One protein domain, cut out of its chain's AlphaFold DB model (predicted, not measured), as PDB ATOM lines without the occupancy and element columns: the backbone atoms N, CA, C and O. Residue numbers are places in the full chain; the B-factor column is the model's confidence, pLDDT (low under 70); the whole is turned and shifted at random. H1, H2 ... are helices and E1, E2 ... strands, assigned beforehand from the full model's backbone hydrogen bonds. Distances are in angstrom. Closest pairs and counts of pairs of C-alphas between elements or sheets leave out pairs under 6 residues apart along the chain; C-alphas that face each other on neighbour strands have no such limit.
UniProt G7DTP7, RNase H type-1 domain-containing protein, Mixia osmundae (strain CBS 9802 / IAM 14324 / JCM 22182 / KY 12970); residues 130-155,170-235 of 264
ATOM      1  N   LEU A 130       1.026 -36.324  31.581       89.69
ATOM      2  CA  LEU A 130       0.381 -37.228  32.525       89.69
ATOM      3  C   LEU A 130       0.179 -38.573  31.835       89.69
ATOM      4  O   LEU A 130      -0.491 -38.629  30.812       89.69
ATOM      5  N   TYR A 131       0.758 -39.628  32.396       92.00
ATOM      6  CA  TYR A 131       0.564 -41.014  31.989       92.00
ATOM      7  C   TYR A 131      -0.332 -41.702  33.014       92.00
ATOM      8  O   TYR A 131      -0.096 -41.551  34.217       92.00
ATOM      9  N   THR A 132      -1.336 -42.443  32.562       92.12
ATOM     10  CA  THR A 132      -2.264 -43.182  33.430       92.12
ATOM     11  C   THR A 132      -2.453 -44.593  32.916       92.12
ATOM     12  O   THR A 132      -2.433 -44.798  31.704       92.12
ATOM     13  N   ASP A 133      -2.617 -45.521  33.850       92.62
ATOM     14  CA  ASP A 133      -2.756 -46.948  33.578       92.62
ATOM     15  C   ASP A 133      -3.475 -47.599  34.774       92.62
ATOM     16  O   ASP A 133      -3.298 -47.174  35.932       92.62
ATOM     17  N   ASP A 134      -4.298 -48.607  34.522       90.25
ATOM     18  CA  ASP A 134      -4.944 -49.414  35.545       90.25
ATOM     19  C   ASP A 134      -4.278 -50.773  35.763       90.25
ATOM     20  O   ASP A 134      -3.566 -51.343  34.942       90.25
ATOM     21  N   SER A 135      -4.513 -51.339  36.939       85.69
ATOM     22  CA  SER A 135      -4.206 -52.738  37.173       85.69
ATOM     23  C   SER A 135      -5.339 -53.362  37.960       85.69
ATOM     24  O   SER A 135      -5.552 -53.050  39.130       85.69
ATOM     25  N   CYS A 136      -6.054 -54.287  37.335       74.50
ATOM     26  CA  CYS A 136      -7.025 -55.137  38.007       74.50
ATOM     27  C   CYS A 136      -6.479 -56.566  38.110       74.50
ATOM     28  O   CYS A 136      -6.342 -57.280  37.117       74.50
ATOM     29  N   ALA A 137      -6.186 -57.007  39.331       72.94
ATOM     30  CA  ALA A 137      -6.046 -58.418  39.666       72.94
ATOM     31  C   ALA A 137      -7.423 -58.991  40.041       72.94
ATOM     32  O   ALA A 137      -8.303 -58.254  40.482       72.94
ATOM     33  N   CYS A 138      -7.613 -60.311  39.912       61.50
ATOM     34  CA  CYS A 138      -8.899 -60.968  40.198       61.50
ATOM     35  C   CYS A 138      -9.487 -60.592  41.568       61.50
ATOM     36  O   CYS A 138     -10.707 -60.518  41.690       61.50
ATOM     37  N   ASP A 139      -8.615 -60.311  42.544       67.81
ATOM     38  CA  ASP A 139      -9.005 -60.004  43.914       67.81
ATOM     39  C   ASP A 139      -8.617 -58.592  44.395       67.81
ATOM     40  O   ASP A 139      -8.730 -58.285  45.581       67.81
ATOM     41  N   ALA A 140      -8.124 -57.718  43.512       72.44
ATOM     42  CA  ALA A 140      -7.709 -56.368  43.888       72.44
ATOM     43  C   ALA A 140      -7.694 -55.434  42.678       72.44
ATOM     44  O   ALA A 140      -7.174 -55.793  41.625       72.44
ATOM     45  N   SER A 141      -8.174 -54.207  42.855       77.38
ATOM     46  CA  SER A 141      -8.107 -53.174  41.823       77.38
ATOM     47  C   SER A 141      -7.188 -52.043  42.277       77.38
ATOM     48  O   SER A 141      -7.227 -51.596  43.425       77.38
ATOM     49  N   GLY A 142      -6.341 -51.587  41.368       81.06
ATOM     50  CA  GLY A 142      -5.391 -50.510  41.568       81.06
ATOM     51  C   GLY A 142      -5.388 -49.599  40.353       81.06
ATOM     52  O   GLY A 142      -5.647 -50.019  39.231       81.06
ATOM     53  N   ALA A 143      -5.101 -48.334  40.599       82.50
ATOM     54  CA  ALA A 143      -4.959 -47.327  39.565       82.50
ATOM     55  C   ALA A 143      -3.628 -46.613  39.768       82.50
ATOM     56  O   ALA A 143      -3.240 -46.315  40.903       82.50
ATOM     57  N   GLY A 144      -2.899 -46.381  38.687       79.81
ATOM     58  CA  GLY A 144      -1.567 -45.804  38.717       79.81
ATOM     59  C   GLY A 144      -1.446 -44.621  37.781       79.81
ATOM     60  O   GLY A 144      -2.151 -44.495  36.783       79.81
ATOM     61  N   GLY A 145      -0.511 -43.735  38.087       83.69
ATOM     62  CA  GLY A 145      -0.116 -42.730  37.121       83.69
ATOM     63  C   GLY A 145       1.270 -42.184  37.374       83.69
ATOM     64  O   GLY A 145       1.848 -42.311  38.458       83.69
ATOM     65  N   ALA A 146       1.812 -41.579  36.330       82.75
ATOM     66  CA  ALA A 146       3.119 -40.961  36.333       82.75
ATOM     67  C   ALA A 146       3.052 -39.595  35.648       82.75
ATOM     68  O   ALA A 146       2.548 -39.455  34.538       82.75
ATOM     69  N   PHE A 147       3.607 -38.574  36.292       83.19
ATOM     70  CA  PHE A 147       3.827 -37.272  35.687       83.19
ATOM     71  C   PHE A 147       5.272 -37.132  35.270       83.19
ATOM     72  O   PHE A 147       6.187 -37.432  36.040       83.19
ATOM     73  N   ARG A 148       5.464 -36.565  34.088       82.19
ATOM     74  CA  ARG A 148       6.755 -36.095  33.615       82.19
ATOM     75  C   ARG A 148       6.740 -34.575  33.593       82.19
ATOM     76  O   ARG A 148       5.954 -33.971  32.862       82.19
ATOM     77  N   LEU A 149       7.625 -33.967  34.374       78.88
ATOM     78  CA  LEU A 149       7.921 -32.540  34.314       78.88
ATOM     79  C   LEU A 149       9.268 -32.351  33.622       78.88
ATOM     80  O   LEU A 149      10.259 -32.944  34.042       78.88
ATOM     81  N   VAL A 150       9.300 -31.516  32.586       73.31
ATOM     82  CA  VAL A 150      10.545 -31.040  31.975       73.31
ATOM     83  C   VAL A 150      10.709 -29.573  32.350       73.31
ATOM     84  O   VAL A 150       9.837 -28.763  32.038       73.31
ATOM     85  N   ASP A 151      11.776 -29.240  33.072       72.69
ATOM     86  CA  ASP A 151      12.053 -27.850  33.443       72.69
ATOM     87  C   ASP A 151      12.716 -27.060  32.298       72.69
ATOM     88  O   ASP A 151      13.022 -27.594  31.229       72.69
ATOM     89  N   GLU A 152      12.949 -25.765  32.516       70.81
ATOM     90  CA  GLU A 152      13.575 -24.873  31.526       70.81
ATOM     91  C   GLU A 152      15.012 -25.286  31.155       70.81
ATOM     92  O   GLU A 152      15.536 -24.865  30.123       70.81
ATOM     93  N   LEU A 153      15.651 -26.122  31.978       73.69
ATOM     94  CA  LEU A 153      16.989 -26.668  31.754       73.69
ATOM     95  C   LEU A 153      16.946 -28.030  31.042       73.69
ATOM     96  O   LEU A 153      17.998 -28.604  30.749       73.69
ATOM     97  N   GLY A 154      15.752 -28.549  30.745       75.62
ATOM     98  CA  GLY A 154      15.546 -29.859  30.137       75.62
ATOM     99  C   GLY A 154      15.670 -31.025  31.120       75.62
ATOM    100  O   GLY A 154      15.736 -32.176  30.684       75.62
ATOM    101  N   ILE A 155      15.710 -30.765  32.431       74.19
ATOM    102  CA  ILE A 155      15.763 -31.810  33.454       74.19
ATOM    103  C   ILE A 155      14.392 -32.473  33.538       74.19
ATOM    104  O   ILE A 155      13.368 -31.815  33.729       74.19
ATOM    105  N   ASP A 170     -14.105 -52.077  38.309       88.62
ATOM    106  CA  ASP A 170     -13.902 -52.319  36.878       88.62
ATOM    107  C   ASP A 170     -12.681 -51.555  36.347       88.62
ATOM    108  O   ASP A 170     -12.420 -50.432  36.786       88.62
ATOM    109  N   ALA A 171     -11.990 -52.128  35.361       86.88
ATOM    110  CA  ALA A 171     -10.811 -51.523  34.740       86.88
ATOM    111  C   ALA A 171     -11.094 -50.106  34.210       86.88
ATOM    112  O   ALA A 171     -10.325 -49.183  34.457       86.88
ATOM    113  N   ASN A 172     -12.259 -49.861  33.594       87.62
ATOM    114  CA  ASN A 172     -12.596 -48.523  33.091       87.62
ATOM    115  C   ASN A 172     -12.787 -47.503  34.221       87.62
ATOM    116  O   ASN A 172     -12.494 -46.317  34.048       87.62
ATOM    117  N   ILE A 173     -13.300 -47.947  35.373       86.62
ATOM    118  CA  ILE A 173     -13.426 -47.098  36.562       86.62
ATOM    119  C   ILE A 173     -12.034 -46.821  37.125       86.62
ATOM    120  O   ILE A 173     -11.729 -45.669  37.420       86.62
ATOM    121  N   ALA A 174     -11.180 -47.840  37.225       87.06
ATOM    122  CA  ALA A 174      -9.818 -47.686  37.719       87.06
ATOM    123  C   ALA A 174      -8.994 -46.718  36.860       87.06
ATOM    124  O   ALA A 174      -8.400 -45.778  37.390       87.06
ATOM    125  N   GLU A 175      -9.067 -46.857  35.542       87.44
ATOM    126  CA  GLU A 175      -8.492 -45.914  34.582       87.44
ATOM    127  C   GLU A 175      -9.005 -44.481  34.787       87.44
ATOM    128  O   GLU A 175      -8.244 -43.513  34.836       87.44
ATOM    129  N   THR A 176     -10.316 -44.325  34.976       88.06
ATOM    130  CA  THR A 176     -10.924 -43.007  35.211       88.06
ATOM    131  C   THR A 176     -10.440 -42.387  36.526       88.06
ATOM    132  O   THR A 176     -10.160 -41.187  36.577       88.06
ATOM    133  N   GLU A 177     -10.291 -43.185  37.584       86.25
ATOM    134  CA  GLU A 177      -9.762 -42.746  38.880       86.25
ATOM    135  C   GLU A 177      -8.275 -42.364  38.798       86.25
ATOM    136  O   GLU A 177      -7.873 -41.344  39.368       86.25
ATOM    137  N   ALA A 178      -7.462 -43.115  38.043       87.94
ATOM    138  CA  ALA A 178      -6.055 -42.787  37.783       87.94
ATOM    139  C   ALA A 178      -5.920 -41.379  37.198       87.94
ATOM    140  O   ALA A 178      -5.142 -40.545  37.676       87.94
ATOM    141  N   VAL A 179      -6.736 -41.108  36.187       87.38
ATOM    142  CA  VAL A 179      -6.837 -39.833  35.487       87.38
ATOM    143  C   VAL A 179      -7.288 -38.728  36.439       87.38
ATOM    144  O   VAL A 179      -6.589 -37.726  36.605       87.38
ATOM    145  N   LEU A 180      -8.404 -38.933  37.137       83.75
ATOM    146  CA  LEU A 180      -8.992 -37.993  38.092       83.75
ATOM    147  C   LEU A 180      -8.046 -37.563  39.203       83.75
ATOM    148  O   LEU A 180      -7.947 -36.380  39.550       83.75
ATOM    149  N   TYR A 181      -7.365 -38.527  39.795       85.00
ATOM    150  CA  TYR A 181      -6.397 -38.259  40.839       85.00
ATOM    151  C   TYR A 181      -5.190 -37.512  40.280       85.00
ATOM    152  O   TYR A 181      -4.730 -36.548  40.894       85.00
ATOM    153  N   GLY A 182      -4.741 -37.899  39.083       84.56
ATOM    154  CA  GLY A 182      -3.677 -37.235  38.348       84.56
ATOM    155  C   GLY A 182      -3.951 -35.743  38.169       84.56
ATOM    156  O   GLY A 182      -3.178 -34.875  38.580       84.56
ATOM    157  N   PHE A 183      -5.133 -35.441  37.643       79.12
ATOM    158  CA  PHE A 183      -5.646 -34.084  37.517       79.12
ATOM    159  C   PHE A 183      -5.720 -33.344  38.844       79.12
ATOM    160  O   PHE A 183      -5.294 -32.197  38.921       79.12
ATOM    161  N   ASN A 184      -6.248 -33.973  39.893       78.25
ATOM    162  CA  ASN A 184      -6.365 -33.345  41.206       78.25
ATOM    163  C   ASN A 184      -4.998 -33.007  41.806       78.25
ATOM    164  O   ASN A 184      -4.842 -31.940  42.402       78.25
ATOM    165  N   LEU A 185      -4.002 -33.877  41.636       77.56
ATOM    166  CA  LEU A 185      -2.628 -33.602  42.042       77.56
ATOM    167  C   LEU A 185      -2.029 -32.455  41.234       77.56
ATOM    168  O   LEU A 185      -1.386 -31.595  41.820       77.56
ATOM    169  N   LEU A 186      -2.269 -32.389  39.925       75.38
ATOM    170  CA  LEU A 186      -1.810 -31.263  39.111       75.38
ATOM    171  C   LEU A 186      -2.553 -29.974  39.448       75.38
ATOM    172  O   LEU A 186      -1.941 -28.920  39.454       75.38
ATOM    173  N   HIS A 187      -3.840 -30.031  39.767       73.62
ATOM    174  CA  HIS A 187      -4.641 -28.857  40.094       73.62
ATOM    175  C   HIS A 187      -4.281 -28.286  41.470       73.62
ATOM    176  O   HIS A 187      -4.114 -27.081  41.622       73.62
ATOM    177  N   ARG A 188      -4.137 -29.155  42.478       68.12
ATOM    178  CA  ARG A 188      -3.773 -28.764  43.852       68.12
ATOM    179  C   ARG A 188      -2.275 -28.525  44.010       68.12
ATOM    180  O   ARG A 188      -1.862 -27.702  44.820       68.12
ATOM    181  N   GLY A 189      -1.481 -29.302  43.281       60.41
ATOM    182  CA  GLY A 189      -0.026 -29.303  43.302       60.41
ATOM    183  C   GLY A 189       0.598 -28.342  42.302       60.41
ATOM    184  O   GLY A 189       1.752 -27.996  42.508       60.41
ATOM    185  N   ALA A 190      -0.133 -27.843  41.297       51.19
ATOM    186  CA  ALA A 190       0.190 -26.565  40.672       51.19
ATOM    187  C   ALA A 190      -0.064 -25.480  41.732       51.19
ATOM    188  O   ALA A 190      -1.169 -24.980  41.912       51.19
ATOM    189  N   LEU A 191       0.930 -25.208  42.579       53.00
ATOM    190  CA  LEU A 191       1.869 -24.118  42.320       53.00
ATOM    191  C   LEU A 191       1.070 -22.870  41.965       53.00
ATOM    192  O   LEU A 191       0.685 -22.698  40.810       53.00
ATOM    193  N   GLY A 192       0.786 -22.045  42.972       44.69
ATOM    194  CA  GLY A 192      -0.037 -20.853  42.838       44.69
ATOM    195  C   GLY A 192       0.140 -20.140  41.490       44.69
ATOM    196  O   GLY A 192       1.216 -19.655  41.170       44.69
ATOM    197  N   GLN A 193      -0.963 -20.045  40.744       49.62
ATOM    198  CA  GLN A 193      -1.232 -19.040  39.706       49.62
ATOM    199  C   GLN A 193      -0.745 -19.249  38.257       49.62
ATOM    200  O   GLN A 193      -1.094 -18.411  37.427       49.62
ATOM    201  N   ALA A 194      -0.065 -20.333  37.871       52.53
ATOM    202  CA  ALA A 194       0.259 -20.556  36.451       52.53
ATOM    203  C   ALA A 194      -0.644 -21.625  35.810       52.53
ATOM    204  O   ALA A 194      -0.544 -22.806  36.130       52.53
ATOM    205  N   THR A 195      -1.502 -21.213  34.873       54.12
ATOM    206  CA  THR A 195      -2.309 -22.102  34.024       54.12
ATOM    207  C   THR A 195      -1.381 -22.978  33.178       54.12
ATOM    208  O   THR A 195      -0.891 -22.547  32.133       54.12
ATOM    209  N   ARG A 196      -1.084 -24.197  33.635       63.34
ATOM    210  CA  ARG A 196      -0.272 -25.145  32.867       63.34
ATOM    211  C   ARG A 196      -1.153 -25.928  31.907       63.34
ATOM    212  O   ARG A 196      -2.260 -26.329  32.255       63.34
ATOM    213  N   ARG A 197      -0.637 -26.128  30.699       67.81
ATOM    214  CA  ARG A 197      -1.187 -27.073  29.730       67.81
ATOM    215  C   ARG A 197      -0.603 -28.444  30.037       67.81
ATOM    216  O   ARG A 197       0.577 -28.527  30.374       67.81
ATOM    217  N   PHE A 198      -1.396 -29.494  29.904       76.69
ATOM    218  CA  PHE A 198      -0.868 -30.851  29.962       76.69
ATOM    219  C   PHE A 198      -1.433 -31.720  28.847       76.69
ATOM    220  O   PHE A 198      -2.519 -31.470  28.308       76.69
ATOM    221  N   THR A 199      -0.660 -32.753  28.534       84.69
ATOM    222  CA  THR A 199      -1.017 -33.816  27.601       84.69
ATOM    223  C   THR A 199      -1.257 -35.097  28.389       84.69
ATOM    224  O   THR A 199      -0.372 -35.544  29.124       84.69
ATOM    225  N   LEU A 200      -2.446 -35.678  28.239       87.81
ATOM    226  CA  LEU A 200      -2.787 -36.988  28.785       87.81
ATOM    227  C   LEU A 200      -2.315 -38.089  27.826       87.81
ATOM    228  O   LEU A 200      -2.622 -38.045  26.636       87.81
ATOM    229  N   PHE A 201      -1.617 -39.084  28.354       91.38
ATOM    230  CA  PHE A 201      -1.246 -40.325  27.690       91.38
ATOM    231  C   PHE A 201      -1.885 -41.488  28.452       91.38
ATOM    232  O   PHE A 201      -1.715 -41.600  29.662       91.38
ATOM    233  N   THR A 202      -2.626 -42.335  27.750       91.00
ATOM    234  CA  THR A 202      -3.298 -43.510  28.323       91.00
ATOM    235  C   THR A 202      -3.376 -44.602  27.266       91.00
ATOM    236  O   THR A 202      -3.491 -44.296  26.073       91.00
ATOM    237  N   ASP A 203      -3.321 -45.861  27.670       91.88
ATOM    238  CA  ASP A 203      -3.598 -47.008  26.806       91.88
ATOM    239  C   ASP A 203      -5.069 -47.452  26.834       91.88
ATOM    240  O   ASP A 203      -5.512 -48.230  25.979       91.88
ATOM    241  N   SER A 204      -5.881 -46.829  27.690       90.88
ATOM    242  CA  SER A 204      -7.328 -46.989  27.722       90.88
ATOM    243  C   SER A 204      -8.025 -46.181  26.623       90.88
ATOM    244  O   SER A 204      -8.205 -44.960  26.690       90.88
ATOM    245  N   ILE A 205      -8.514 -46.887  25.596       88.00
ATOM    246  CA  ILE A 205      -9.379 -46.298  24.555       88.00
ATOM    247  C   ILE A 205     -10.654 -45.709  25.177       88.00
ATOM    248  O   ILE A 205     -11.178 -44.718  24.667       88.00
ATOM    249  N   PHE A 206     -11.140 -46.289  26.279       86.94
ATOM    250  CA  PHE A 206     -12.297 -45.779  27.006       86.94
ATOM    251  C   PHE A 206     -12.029 -44.371  27.547       86.94
ATOM    252  O   PHE A 206     -12.775 -43.448  27.217       86.94
ATOM    253  N   VAL A 207     -10.937 -44.178  28.293       84.06
ATOM    254  CA  VAL A 207     -10.546 -42.855  28.810       84.06
ATOM    255  C   VAL A 207     -10.308 -41.876  27.678       84.06
ATOM    256  O   VAL A 207     -10.795 -40.749  27.740       84.06
ATOM    257  N   LEU A 208      -9.610 -42.290  26.618       81.94
ATOM    258  CA  LEU A 208      -9.383 -41.425  25.466       81.94
ATOM    259  C   LEU A 208     -10.708 -40.968  24.843       81.94
ATOM    260  O   LEU A 208     -10.888 -39.785  24.560       81.94
ATOM    261  N   ALA A 209     -11.648 -41.892  24.638       78.12
ATOM    262  CA  ALA A 209     -12.954 -41.575  24.077       78.12
ATOM    263  C   ALA A 209     -13.741 -40.624  24.986       78.12
ATOM    264  O   ALA A 209     -14.396 -39.723  24.462       78.12
ATOM    265  N   GLN A 210     -13.651 -40.781  26.309       76.94
ATOM    266  CA  GLN A 210     -14.273 -39.872  27.274       76.94
ATOM    267  C   GLN A 210     -13.620 -38.488  27.250       76.94
ATOM    268  O   GLN A 210     -14.324 -37.491  27.130       76.94
ATOM    269  N   ALA A 211     -12.288 -38.417  27.270       69.38
ATOM    270  CA  ALA A 211     -11.538 -37.163  27.230       69.38
ATOM    271  C   ALA A 211     -11.747 -36.382  25.919       69.38
ATOM    272  O   ALA A 211     -11.741 -35.153  25.925       69.38
ATOM    273  N   VAL A 212     -11.939 -37.079  24.792       66.44
ATOM    274  CA  VAL A 212     -12.138 -36.461  23.468       66.44
ATOM    275  C   VAL A 212     -13.599 -36.094  23.207       66.44
ATOM    276  O   VAL A 212     -13.871 -35.016  22.681       66.44
ATOM    277  N   ASN A 213     -14.543 -36.991  23.508       61.81
ATOM    278  CA  ASN A 213     -15.950 -36.816  23.121       61.81
ATOM    279  C   ASN A 213     -16.802 -36.184  24.214       61.81
ATOM    280  O   ASN A 213     -17.874 -35.659  23.912       61.81
ATOM    281  N   SER A 214     -16.341 -36.226  25.460       53.66
ATOM    282  CA  SER A 214     -17.020 -35.581  26.564       53.66
ATOM    283  C   SER A 214     -16.175 -34.405  27.054       53.66
ATOM    284  O   SER A 214     -15.258 -34.596  27.848       53.66
ATOM    285  N   PRO A 215     -16.510 -33.150  26.684       48.00
ATOM    286  CA  PRO A 215     -16.003 -31.984  27.420       48.00
ATOM    287  C   PRO A 215     -16.492 -31.968  28.883       48.00
ATOM    288  O   PRO A 215     -16.148 -31.066  29.641       48.00
ATOM    289  N   TYR A 216     -17.308 -32.963  29.244       42.44
ATOM    290  CA  TYR A 216     -17.806 -33.294  30.562       42.44
ATOM    291  C   TYR A 216     -17.594 -34.793  30.783       42.44
ATOM    292  O   TYR A 216     -18.534 -35.585  30.855       42.44
ATOM    293  N   LEU A 217     -16.347 -35.231  30.922       49.31
ATOM    294  CA  LEU A 217     -16.125 -36.214  31.981       49.31
ATOM    295  C   LEU A 217     -16.954 -35.689  33.187       49.31
ATOM    296  O   LEU A 217     -16.862 -34.500  33.466       49.31
ATOM    297  N   GLU A 218     -17.815 -36.467  33.864       46.16
ATOM    298  CA  GLU A 218     -18.577 -35.965  35.050       46.16
ATOM    299  C   GLU A 218     -17.657 -35.472  36.195       46.16
ATOM    300  O   GLU A 218     -18.073 -35.058  37.269       46.16
ATOM    301  N   VAL A 219     -16.365 -35.528  35.937       48.81
ATOM    302  CA  VAL A 219     -15.272 -34.765  36.490       48.81
ATOM    303  C   VAL A 219     -15.516 -33.261  36.357       48.81
ATOM    304  O   VAL A 219     -15.759 -32.743  35.273       48.81
ATOM    305  N   ASP A 220     -15.407 -32.567  37.488       53.34
ATOM    306  CA  ASP A 220     -15.452 -31.112  37.636       53.34
ATOM    307  C   ASP A 220     -15.211 -30.335  36.313       53.34
ATOM    308  O   ASP A 220     -14.133 -30.447  35.717       53.34
ATOM    309  N   PRO A 221     -16.180 -29.541  35.817       52.69
ATOM    310  CA  PRO A 221     -16.050 -28.818  34.551       52.69
ATOM    311  C   PRO A 221     -14.855 -27.850  34.506       52.69
ATOM    312  O   PRO A 221     -14.472 -27.403  33.420       52.69
ATOM    313  N   ASP A 222     -14.241 -27.521  35.646       52.69
ATOM    314  CA  ASP A 222     -12.996 -26.755  35.697       52.69
ATOM    315  C   ASP A 222     -11.743 -27.606  35.416       52.69
ATOM    316  O   ASP A 222     -10.759 -27.077  34.895       52.69
ATOM    317  N   LEU A 223     -11.788 -28.923  35.637       53.44
ATOM    318  CA  LEU A 223     -10.718 -29.864  35.271       53.44
ATOM    319  C   LEU A 223     -10.650 -30.092  33.755       53.44
ATOM    320  O   LEU A 223      -9.557 -30.138  33.184       53.44
ATOM    321  N   CYS A 224     -11.801 -30.131  33.078       51.56
ATOM    322  CA  CYS A 224     -11.873 -30.297  31.621       51.56
ATOM    323  C   CYS A 224     -11.252 -29.117  30.845       51.56
ATOM    324  O   CYS A 224     -10.853 -29.274  29.694       51.56
ATOM    325  N   LYS A 225     -11.107 -27.938  31.467       55.69
ATOM    326  CA  LYS A 225     -10.470 -26.758  30.847       55.69
ATOM    327  C   LYS A 225      -8.943 -26.826  30.817       55.69
ATOM    328  O   LYS A 225      -8.319 -25.991  30.161       55.69
ATOM    329  N   LEU A 226      -8.344 -27.754  31.561       57.94
ATOM    330  CA  LEU A 226      -6.894 -27.859  31.695       57.94
ATOM    331  C   LEU A 226      -6.291 -28.918  30.752       57.94
ATOM    332  O   LEU A 226      -5.105 -28.828  30.426       57.94
ATOM    333  N   VAL A 227      -7.103 -29.877  30.276       57.75
ATOM    334  CA  VAL A 227      -6.699 -30.836  29.234       57.75
ATOM    335  C   VAL A 227      -6.534 -30.089  27.932       57.75
ATOM    336  O   VAL A 227      -7.502 -29.567  27.384       57.75
ATOM    337  N   VAL A 228      -5.307 -30.046  27.427       62.12
ATOM    338  CA  VAL A 228      -5.061 -29.440  26.118       62.12
ATOM    339  C   VAL A 228      -5.018 -30.500  25.038       62.12
ATOM    340  O   VAL A 228      -5.586 -30.291  23.973       62.12
ATOM    341  N   ASP A 229      -4.424 -31.651  25.345       78.50
ATOM    342  CA  ASP A 229      -4.268 -32.750  24.404       78.50
ATOM    343  C   ASP A 229      -4.418 -34.099  25.119       78.50
ATOM    344  O   ASP A 229      -4.027 -34.253  26.277       78.50
ATOM    345  N   ALA A 230      -4.958 -35.090  24.410       83.25
ATOM    346  CA  ALA A 230      -4.991 -36.481  24.845       83.25
ATOM    347  C   ALA A 230      -4.476 -37.376  23.712       83.25
ATOM    348  O   ALA A 230      -4.830 -37.186  22.544       83.25
ATOM    349  N   ALA A 231      -3.629 -38.342  24.051       87.06
ATOM    350  CA  ALA A 231      -3.014 -39.268  23.120       87.06
ATOM    351  C   ALA A 231      -3.143 -40.697  23.640       87.06
ATOM    352  O   ALA A 231      -2.861 -40.983  24.802       87.06
ATOM    353  N   TRP A 232      -3.537 -41.598  22.745       91.38
ATOM    354  CA  TRP A 232      -3.480 -43.020  23.028       91.38
ATOM    355  C   TRP A 232      -2.055 -43.532  22.847       91.38
ATOM    356  O   TRP A 232      -1.397 -43.201  21.853       91.38
ATOM    357  N   VAL A 233      -1.598 -44.342  23.790       90.62
ATOM    358  CA  VAL A 233      -0.343 -45.091  23.710       90.62
ATOM    359  C   VAL A 233      -0.650 -46.574  23.792       90.62
ATOM    360  O   VAL A 233      -1.625 -46.979  24.402       90.62
ATOM    361  N   GLU A 234       0.147 -47.401  23.132       90.31
ATOM    362  CA  GLU A 234      -0.040 -48.846  23.221       90.31
ATOM    363  C   GLU A 234       0.596 -49.354  24.523       90.31
ATOM    364  O   GLU A 234       1.787 -49.113  24.762       90.31
ATOM    365  N   GLY A 235      -0.189 -50.050  25.348       88.56
ATOM    366  CA  GLY A 235       0.285 -50.666  26.586       88.56
ATOM    367  C   GLY A 235       1.394 -51.694  26.337       88.56
ATOM    368  O   GLY A 235       1.451 -52.336  25.285       88.56
TER     369      GLY A 235
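What this domain is: This is residues 130 to 155 and 170 to 235 of the 264 residues of the protein "RNase H type-1 domain-containing protein" of Mixia osmundae (strain CBS 9802 / IAM 14324 / JCM 22182 / KY 12970) (UniProt G7DTP7). What is the main picture? A twisted sheet of four strands has the long helix H1 over its E1 and E2 hairpin and the short helix H2 packed on E4 and E3, two layers with both helices on one face. Residues 150 to 155 and 188 to 194 stick out. What is it made of? The 92 printed residues hold, in chain order, E1, E2, H1, E3, H2 and E4; the sheet is mixed, ordered E2, E1, E3, E4, and the class is mixed, helices and strands. It is compact, with a radius of gyration of the C-alphas of 13.5 A and spans of 42 by 30 by 23 A.

Where its parts are: What precedes the cut? E1, residues 130 to 137, begins at C-alpha 130 (0.381, -37.228, 32.525) and measures 23.3 A; E2, residues 140 to 150, measures 33.4 A. What follows it? H1, residues 171 to 189, measures 26.1 A, and E3 is residues 198 to 202. H2 is residues 205 to 213, and E4, residues 227 to 232, ends at C-alpha 232 (-3.480, -43.020, 23.028).

How they stand to each other: Which N and O atoms pair within hydrogen-bond range? Antiparallel E1 and E2, a hairpin, have N 131 and O 146 at 2.8 A. Parallel E1 and E3 have N 201 and O 130 at 2.7 A; parallel E3 and E4 have N 231 and O 200 at 2.8 A. In H1 and H2 every O i to N i+4 pair is within range. Where are the helices? H1 is on the sheet, the closest C-alphas to E2 being Ala 143 and Ala 178, 5.0 A. H2 is on it at a height of 8.8 A, and E3, H2, E4 form a strand-helix-strand unit, parallel neighbour strands with a helix between, its crossover right-handed. H1 touches H2 with residues 172 to 176 alone, closest C-alphas Thr 176 and Val 207, 6.4 A, at a steep tilt of 56 degrees.

The domain as a whole: Where is the cut? Residues 156 to 169 are not printed, and C-alphas 155 and 170 are 36.2 A apart. Which link is long? H2 to E4, 13 residues. Where is confidence low? Residues 138 to 139, 188 to 197 and 211 to 228 are under 70.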